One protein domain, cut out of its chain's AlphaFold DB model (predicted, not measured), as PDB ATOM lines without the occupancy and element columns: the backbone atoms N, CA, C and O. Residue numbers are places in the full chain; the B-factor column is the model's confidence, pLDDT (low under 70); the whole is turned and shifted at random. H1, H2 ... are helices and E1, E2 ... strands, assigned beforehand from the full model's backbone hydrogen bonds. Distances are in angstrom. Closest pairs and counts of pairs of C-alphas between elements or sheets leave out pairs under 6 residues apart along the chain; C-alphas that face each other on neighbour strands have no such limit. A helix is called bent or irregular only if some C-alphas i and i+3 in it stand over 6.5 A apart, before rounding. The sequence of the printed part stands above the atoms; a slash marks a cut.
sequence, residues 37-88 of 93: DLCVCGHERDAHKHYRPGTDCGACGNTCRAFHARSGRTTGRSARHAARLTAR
ATOM      1  N   ASP A  37     384.492 362.138 364.081       83.19
ATOM      2  CA  ASP A  37     384.507 362.511 362.670       83.19
ATOM      3  C   ASP A  37     383.373 361.804 361.926       83.19
ATOM      4  O   ASP A  37     383.285 360.574 361.964       83.19
ATOM      5  N   LEU A  38     382.544 362.571 361.215       84.19
ATOM      6  CA  LEU A  38     381.430 362.046 360.429       84.19
ATOM      7  C   LEU A  38     381.643 362.234 358.927       84.19
ATOM      8  O   LEU A  38     382.134 363.278 358.495       84.19
ATOM      9  N   CYS A  39     381.221 361.254 358.130       79.94
ATOM     10  CA  CYS A  39     381.092 361.397 356.679       79.94
ATOM     11  C   CYS A  39     379.951 362.360 356.306       79.94
ATOM     12  O   CYS A  39     379.108 362.718 357.133       79.94
ATOM     13  N   VAL A  40     379.842 362.674 355.013       79.06
ATOM     14  CA  VAL A  40     378.690 363.392 354.426       79.06
ATOM     15  C   VAL A  40     377.346 362.693 354.689       79.06
ATOM     16  O   VAL A  40     376.306 363.341 354.742       79.06
ATOM     17  N   CYS A  41     377.384 361.375 354.893       78.25
ATOM     18  CA  CYS A  41     376.257 360.522 355.256       78.25
ATOM     19  C   CYS A  41     375.902 360.524 356.753       78.25
ATOM     20  O   CYS A  41     374.883 359.959 357.138       78.25
ATOM     21  N   GLY A  42     376.730 361.128 357.610       79.19
ATOM     22  CA  GLY A  42     376.524 361.154 359.060       79.19
ATOM     23  C   GLY A  42     377.005 359.912 359.824       79.19
ATOM     24  O   GLY A  42     376.804 359.849 361.032       79.19
ATOM     25  N   HIS A  43     377.651 358.951 359.165       81.88
ATOM     26  CA  HIS A  43     378.308 357.806 359.802       81.88
ATOM     27  C   HIS A  43     379.712 358.140 360.307       81.88
ATOM     28  O   HIS A  43     380.435 358.950 359.723       81.88
ATOM     29  N   GLU A  44     380.100 357.476 361.391       82.38
ATOM     30  CA  GLU A  44     381.432 357.578 361.978       82.38
ATOM     31  C   GLU A  44     382.473 356.832 361.145       82.38
ATOM     32  O   GLU A  44     382.169 355.841 360.481       82.38
ATOM     33  N   ARG A  45     383.736 357.263 361.236       76.81
ATOM     34  CA  ARG A  45     384.854 356.655 360.497       76.81
ATOM     35  C   ARG A  45     384.997 355.146 360.727       76.81
ATOM     36  O   ARG A  45     385.380 354.431 359.804       76.81
ATOM     37  N   ASP A  46     384.663 354.646 361.914       76.94
ATOM     38  CA  ASP A  46     384.728 353.211 362.208       76.94
ATOM     39  C   ASP A  46     383.728 352.383 361.386       76.94
ATOM     40  O   ASP A  46     384.037 351.245 361.029       76.94
ATOM     41  N   ALA A  47     382.609 352.969 360.950       74.38
ATOM     42  CA  ALA A  47     381.664 352.305 360.052       74.38
ATOM     43  C   ALA A  47     382.257 352.033 358.653       74.38
ATOM     44  O   ALA A  47     381.815 351.121 357.958       74.38
ATOM     45  N   HIS A  48     383.288 352.781 358.243       70.00
ATOM     46  CA  HIS A  48     383.957 352.601 356.950       70.00
ATOM     47  C   HIS A  48     384.989 351.472 357.005       70.00
ATOM     48  O   HIS A  48     385.208 350.792 356.008       70.00
ATOM     49  N   LYS A  49     385.569 351.202 358.184       68.94
ATOM     50  CA  LYS A  49     386.548 350.119 358.365       68.94
ATOM     51  C   LYS A  49     385.940 348.730 358.155       68.94
ATOM     52  O   LYS A  49     386.671 347.796 357.845       68.94
ATOM     53  N   HIS A  50     384.627 348.591 358.339       65.38
ATOM     54  CA  HIS A  50     383.963 347.291 358.404       65.38
ATOM     55  C   HIS A  50     383.625 346.691 357.032       65.38
ATOM     56  O   HIS A  50     383.610 345.473 356.890       65.38
ATOM     57  N   TYR A  51     383.365 347.522 356.016       57.81
ATOM     58  CA  TYR A  51     382.918 347.034 354.703       57.81
ATOM     59  C   TYR A  51     384.065 346.898 353.690       57.81
ATOM     60  O   TYR A  51     384.065 345.985 352.865       57.81
ATOM     61  N   ARG A  52     385.069 347.783 353.749       61.56
ATOM     62  CA  ARG A  52     386.271 347.711 352.910       61.56
ATOM     63  C   ARG A  52     387.353 348.633 353.481       61.56
ATOM     64  O   ARG A  52     387.018 349.751 353.860       61.56
ATOM     65  N   PRO A  53     388.641 348.243 353.523       58.91
ATOM     66  CA  PRO A  53     389.698 349.179 353.896       58.91
ATOM     67  C   PRO A  53     389.683 350.378 352.939       58.91
ATOM     68  O   PRO A  53     389.903 350.224 351.739       58.91
ATOM     69  N   GLY A  54     389.378 351.567 353.461       64.44
ATOM     70  CA  GLY A  54     389.300 352.790 352.670       64.44
ATOM     71  C   GLY A  54     388.277 353.794 353.196       64.44
ATOM     72  O   GLY A  54     387.791 353.713 354.320       64.44
ATOM     73  N   THR A  55     387.980 354.776 352.357       64.50
ATOM     74  CA  THR A  55     387.029 355.866 352.614       64.50
ATOM     75  C   THR A  55     385.614 355.569 352.135       64.50
ATOM     76  O   THR A  55     384.720 356.399 352.288       64.50
ATOM     77  N   ASP A  56     385.403 354.408 351.527       69.56
ATOM     78  CA  ASP A  56     384.199 354.134 350.758       69.56
ATOM     79  C   ASP A  56     383.140 353.512 351.664       69.56
ATOM     80  O   ASP A  56     383.344 352.465 352.274       69.56
ATOM     81  N   CYS A  57     382.000 354.179 351.771       71.25
ATOM     82  CA  CYS A  57     380.844 353.666 352.494       71.25
ATOM     83  C   CYS A  57     379.972 352.847 351.528       71.25
ATOM     84  O   CYS A  57     379.757 353.265 350.391       71.25
ATOM     85  N   GLY A  58     379.406 351.718 351.966       66.31
ATOM     86  CA  GLY A  58     378.520 350.896 351.121       66.31
ATOM     87  C   GLY A  58     377.261 351.627 350.619       66.31
ATOM     88  O   GLY A  58     376.660 351.200 349.641       66.31
ATOM     89  N   ALA A  59     376.890 352.745 351.253       65.69
ATOM     90  CA  ALA A  59     375.708 353.539 350.912       65.69
ATOM     91  C   ALA A  59     375.973 354.708 349.940       65.69
ATOM     92  O   ALA A  59     375.127 355.002 349.101       65.69
ATOM     93  N   CYS A  60     377.119 355.396 350.033       67.62
ATOM     94  CA  CYS A  60     377.429 356.580 349.202       67.62
ATOM     95  C   CYS A  60     378.706 356.410 348.354       67.62
ATOM     96  O   CYS A  60     379.135 357.340 347.662       67.62
ATOM     97  N   GLY A  61     379.328 355.230 348.405       68.75
ATOM     98  CA  GLY A  61     380.546 354.901 347.679       68.75
ATOM     99  C   GLY A  61     381.687 355.866 347.997       68.75
ATOM    100  O   GLY A  61     381.972 356.177 349.153       68.75
ATOM    101  N   ASN A  62     382.319 356.370 346.943       72.62
ATOM    102  CA  ASN A  62     383.548 357.156 347.009       72.62
ATOM    103  C   ASN A  62     383.373 358.620 347.467       72.62
ATOM    104  O   ASN A  62     384.348 359.350 347.657       72.62
ATOM    105  N   THR A  63     382.129 359.076 347.629       71.56
ATOM    106  CA  THR A  63     381.806 360.447 348.076       71.56
ATOM    107  C   THR A  63     382.076 360.656 349.571       71.56
ATOM    108  O   THR A  63     382.201 361.781 350.047       71.56
ATOM    109  N   CYS A  64     382.263 359.555 350.294       72.81
ATOM    110  CA  CYS A  64     382.551 359.481 351.718       72.81
ATOM    111  C   CYS A  64     384.014 359.790 352.113       72.81
ATOM    112  O   CYS A  64     384.361 359.711 353.287       72.81
ATOM    113  N   ARG A  65     384.871 360.183 351.159       67.62
ATOM    114  CA  ARG A  65     386.279 360.577 351.389       67.62
ATOM    115  C   ARG A  65     386.470 361.757 352.334       67.62
ATOM    116  O   ARG A  65     387.533 361.875 352.940       67.62
ATOM    117  N   ALA A  66     385.473 362.628 352.446       74.69
ATOM    118  CA  ALA A  66     385.532 363.793 353.313       74.69
ATOM    119  C   ALA A  66     384.847 363.502 354.653       74.69
ATOM    120  O   ALA A  66     383.640 363.257 354.707       74.69
ATOM    121  N   PHE A  67     385.632 363.563 355.730       76.94
ATOM    122  CA  PHE A  67     385.135 363.523 357.099       76.94
ATOM    123  C   PHE A  67     385.187 364.916 357.711       76.94
ATOM    124  O   PHE A  67     386.153 365.661 357.528       76.94
ATOM    125  N   HIS A  68     384.157 365.253 358.474       79.25
ATOM    126  CA  HIS A  68     384.070 366.506 359.196       79.25
ATOM    127  C   HIS A  68     383.890 366.222 360.680       79.25
ATOM    128  O   HIS A  68     383.033 365.429 361.074       79.25
ATOM    129  N   ALA A  69     384.669 366.914 361.509       76.94
ATOM    130  CA  ALA A  69     384.523 366.826 362.950       76.94
ATOM    131  C   ALA A  69     383.104 367.246 363.344       76.94
ATOM    132  O   ALA A  69     382.707 368.406 363.147       76.94
ATOM    133  N   ARG A  70     382.352 366.335 363.972       70.75
ATOM    134  CA  ARG A  70     381.127 366.687 364.680       70.75
ATOM    135  C   ARG A  70     381.514 367.390 365.958       70.75
ATOM    136  O   ARG A  70     381.528 366.866 367.064       70.75
ATOM    137  N   SER A  71     381.833 368.654 365.785       58.25
ATOM    138  CA  SER A  71     381.966 369.559 366.894       58.25
ATOM    139  C   SER A  71     380.615 369.644 367.602       58.25
ATOM    140  O   SER A  71     379.643 370.081 366.981       58.25
ATOM    141  N   GLY A  72     380.564 369.270 368.882       57.97
ATOM    142  CA  GLY A  72     379.455 369.535 369.810       57.97
ATOM    143  C   GLY A  72     379.264 371.038 370.061       57.97
ATOM    144  O   GLY A  72     379.276 371.517 371.187       57.97
ATOM    145  N   ARG A  73     379.177 371.820 368.981       55.06
ATOM    146  CA  ARG A  73     379.234 373.284 368.926       55.06
ATOM    147  C   ARG A  73     377.857 373.935 369.023       55.06
ATOM    148  O   ARG A  73     377.758 375.143 368.813       55.06
ATOM    149  N   THR A  74     376.808 373.185 369.341       54.75
ATOM    150  CA  THR A  74     375.484 373.765 369.593       54.75
ATOM    151  C   THR A  74     375.505 374.654 370.839       54.75
ATOM    152  O   THR A  74     374.974 375.758 370.790       54.75
ATOM    153  N   THR A  75     376.243 374.291 371.893       56.59
ATOM    154  CA  THR A  75     376.310 375.103 373.127       56.59
ATOM    155  C   THR A  75     377.240 376.322 372.999       56.59
ATOM    156  O   THR A  75     376.916 377.421 373.444       56.59
ATOM    157  N   GLY A  76     378.391 376.183 372.326       55.31
ATOM    158  CA  GLY A  76     379.398 377.254 372.238       55.31
ATOM    159  C   GLY A  76     379.090 378.368 371.226       55.31
ATOM    160  O   GLY A  76     379.596 379.485 371.362       55.31
ATOM    161  N   ARG A  77     378.270 378.096 370.201       61.56
ATOM    162  CA  ARG A  77     377.910 379.096 369.179       61.56
ATOM    163  C   ARG A  77     376.939 380.143 369.737       61.56
ATOM    164  O   ARG A  77     377.124 381.327 369.464       61.56
ATOM    165  N   SER A  78     375.987 379.722 370.570       62.09
ATOM    166  CA  SER A  78     375.005 380.606 371.210       62.09
ATOM    167  C   SER A  78     375.660 381.576 372.198       62.09
ATOM    168  O   SER A  78     375.413 382.779 372.131       62.09
ATOM    169  N   ALA A  79     376.592 381.096 373.028       64.81
ATOM    170  CA  ALA A  79     377.321 381.938 373.982       64.81
ATOM    171  C   ALA A  79     378.170 383.026 373.291       64.81
ATOM    172  O   ALA A  79     378.162 384.188 373.694       64.81
ATOM    173  N   ARG A  80     378.858 382.680 372.192       65.81
ATOM    174  CA  ARG A  80     379.644 383.648 371.404       65.81
ATOM    175  C   ARG A  80     378.768 384.681 370.695       65.81
ATOM    176  O   ARG A  80     379.203 385.818 370.517       65.81
ATOM    177  N   HIS A  81     377.562 384.301 370.276       73.50
ATOM    178  CA  HIS A  81     376.613 385.223 369.657       73.50
ATOM    179  C   HIS A  81     376.065 386.223 370.687       73.50
ATOM    180  O   HIS A  81     376.123 387.425 370.445       73.50
ATOM    181  N   ALA A  82     375.657 385.746 371.868       76.44
ATOM    182  CA  ALA A  82     375.207 386.598 372.970       76.44
ATOM    183  C   ALA A  82     376.295 387.593 373.415       76.44
ATOM    184  O   ALA A  82     376.033 388.790 373.489       76.44
ATOM    185  N   ALA A  83     377.537 387.127 373.596       75.38
ATOM    186  CA  ALA A  83     378.670 387.981 373.965       75.38
ATOM    187  C   ALA A  83     378.986 389.067 372.915       75.38
ATOM    188  O   ALA A  83     379.393 390.179 373.250       75.38
ATOM    189  N   ARG A  84     378.792 388.772 371.622       77.19
ATOM    190  CA  ARG A  84     378.953 389.770 370.550       77.19
ATOM    191  C   ARG A  84     377.840 390.814 370.559       77.19
ATOM    192  O   ARG A  84     378.115 391.976 370.265       77.19
ATOM    193  N   LEU A  85     376.607 390.413 370.867       79.75
ATOM    194  CA  LEU A  85     375.478 391.336 370.969       79.75
ATOM    195  C   LEU A  85     375.643 392.278 372.166       79.75
ATOM    196  O   LEU A  85     375.512 393.489 371.999       79.75
ATOM    197  N   THR A  86     376.032 391.761 373.334       80.00
ATOM    198  CA  THR A  86     376.271 392.586 374.529       80.00
ATOM    199  C   THR A  86     377.428 393.565 374.332       80.00
ATOM    200  O   THR A  86     377.276 394.752 374.609       80.00
ATOM    201  N   ALA A  87     378.552 393.127 373.756       78.19
ATOM    202  CA  ALA A  87     379.683 394.015 373.470       78.19
ATOM    203  C   ALA A  87     379.334 395.156 372.490       78.19
ATOM    204  O   ALA A  87     379.899 396.246 372.578       78.19
ATOM    205  N   ARG A  88     378.400 394.929 371.554       78.56
ATOM    206  CA  ARG A  88     377.912 395.971 370.633       78.56
ATOM    207  C   ARG A  88     377.020 396.998 371.321       78.56
ATOM    208  O   ARG A  88     377.056 398.154 370.924       78.56
TER     209      ARG A  88
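This is residues 37 to 88 of the 93 residues of an uncharacterized protein of Pseudonocardia ammonioxydans (UniProt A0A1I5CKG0). A small head of loops, built around a short two-strand ladder of E1 and E2 with the short helices H1 and H2, has one long helix, H3, sticking out from it as an arm. Residues 72 to 88, of which 74 to 88 belong to H3, stand free, and this arm makes much of the length, while the 35-residue head without it spans 26 by 16 by 12 A. The printed part has 52 residues, with three named helices and two named strands in the order E1, H1, H2, E2, H3; the sheet has the order E1 - E2 and is antiparallel, and the class is mostly helix. The whole is extended, with a radius of gyration of the C-alphas of 16.7 A and spans of 51 by 16 by 13 A.

E1 is residues 37 to 39, beginning at C-alpha 37 at (384.507, 362.511, 362.670). H1 is residues 45 to 49. Residues 50 to 61 hold no named element. H2 is residues 62 to 65, neither bent nor irregular, but only just: C-alphas 62 and 65 are 6.2 A apart. E2 is residues 67 to 69. H3, residues 74 to 88, measures 22.4 A from C-alpha 74 at (375.484, 373.765, 369.593) to C-alpha 88 at (377.912, 395.971, 370.633).

E1 and E2 are antiparallel neighbours, with 141 degrees between their directions. The C-alphas of Asp 37 and Ala 69 face each other at 4.3 A. N 38 and O 68 are within hydrogen-bond range at 2.9 A, as are N 68 and O 38 at 2.8 A. The closest C-alphas of E1 and H1 are those of Asp 37 and Arg 45, 6.3 A apart. The closest C-alphas of E1 and H2 are those of Cys 39 and Cys 64, 5.5 A apart. H1 and H2 are apart, and H3 is apart from E1, H1 and H2. Of the O i to N i+4 pairs, 9 of 11 are within hydrogen-bond range in H3 and 0 of 1 in H1, where 2 of 2 O i to N i+3 pairs are within range; H2 is too short for an O i to N i+4 pair.

The two C-alphas farthest apart are those of Arg 52 and Arg 88, at 52.1 A. The printed part has no cut. The link from H1 to H2, 12 residues, is long; those from E1 to H1, H2 to E2 and E2 to H3 are tight. The mean pLDDT of the printed part is 70.6, and 23 residues are under 70: residues 49 to 56, 58 to 61, 65 and 71 to 80.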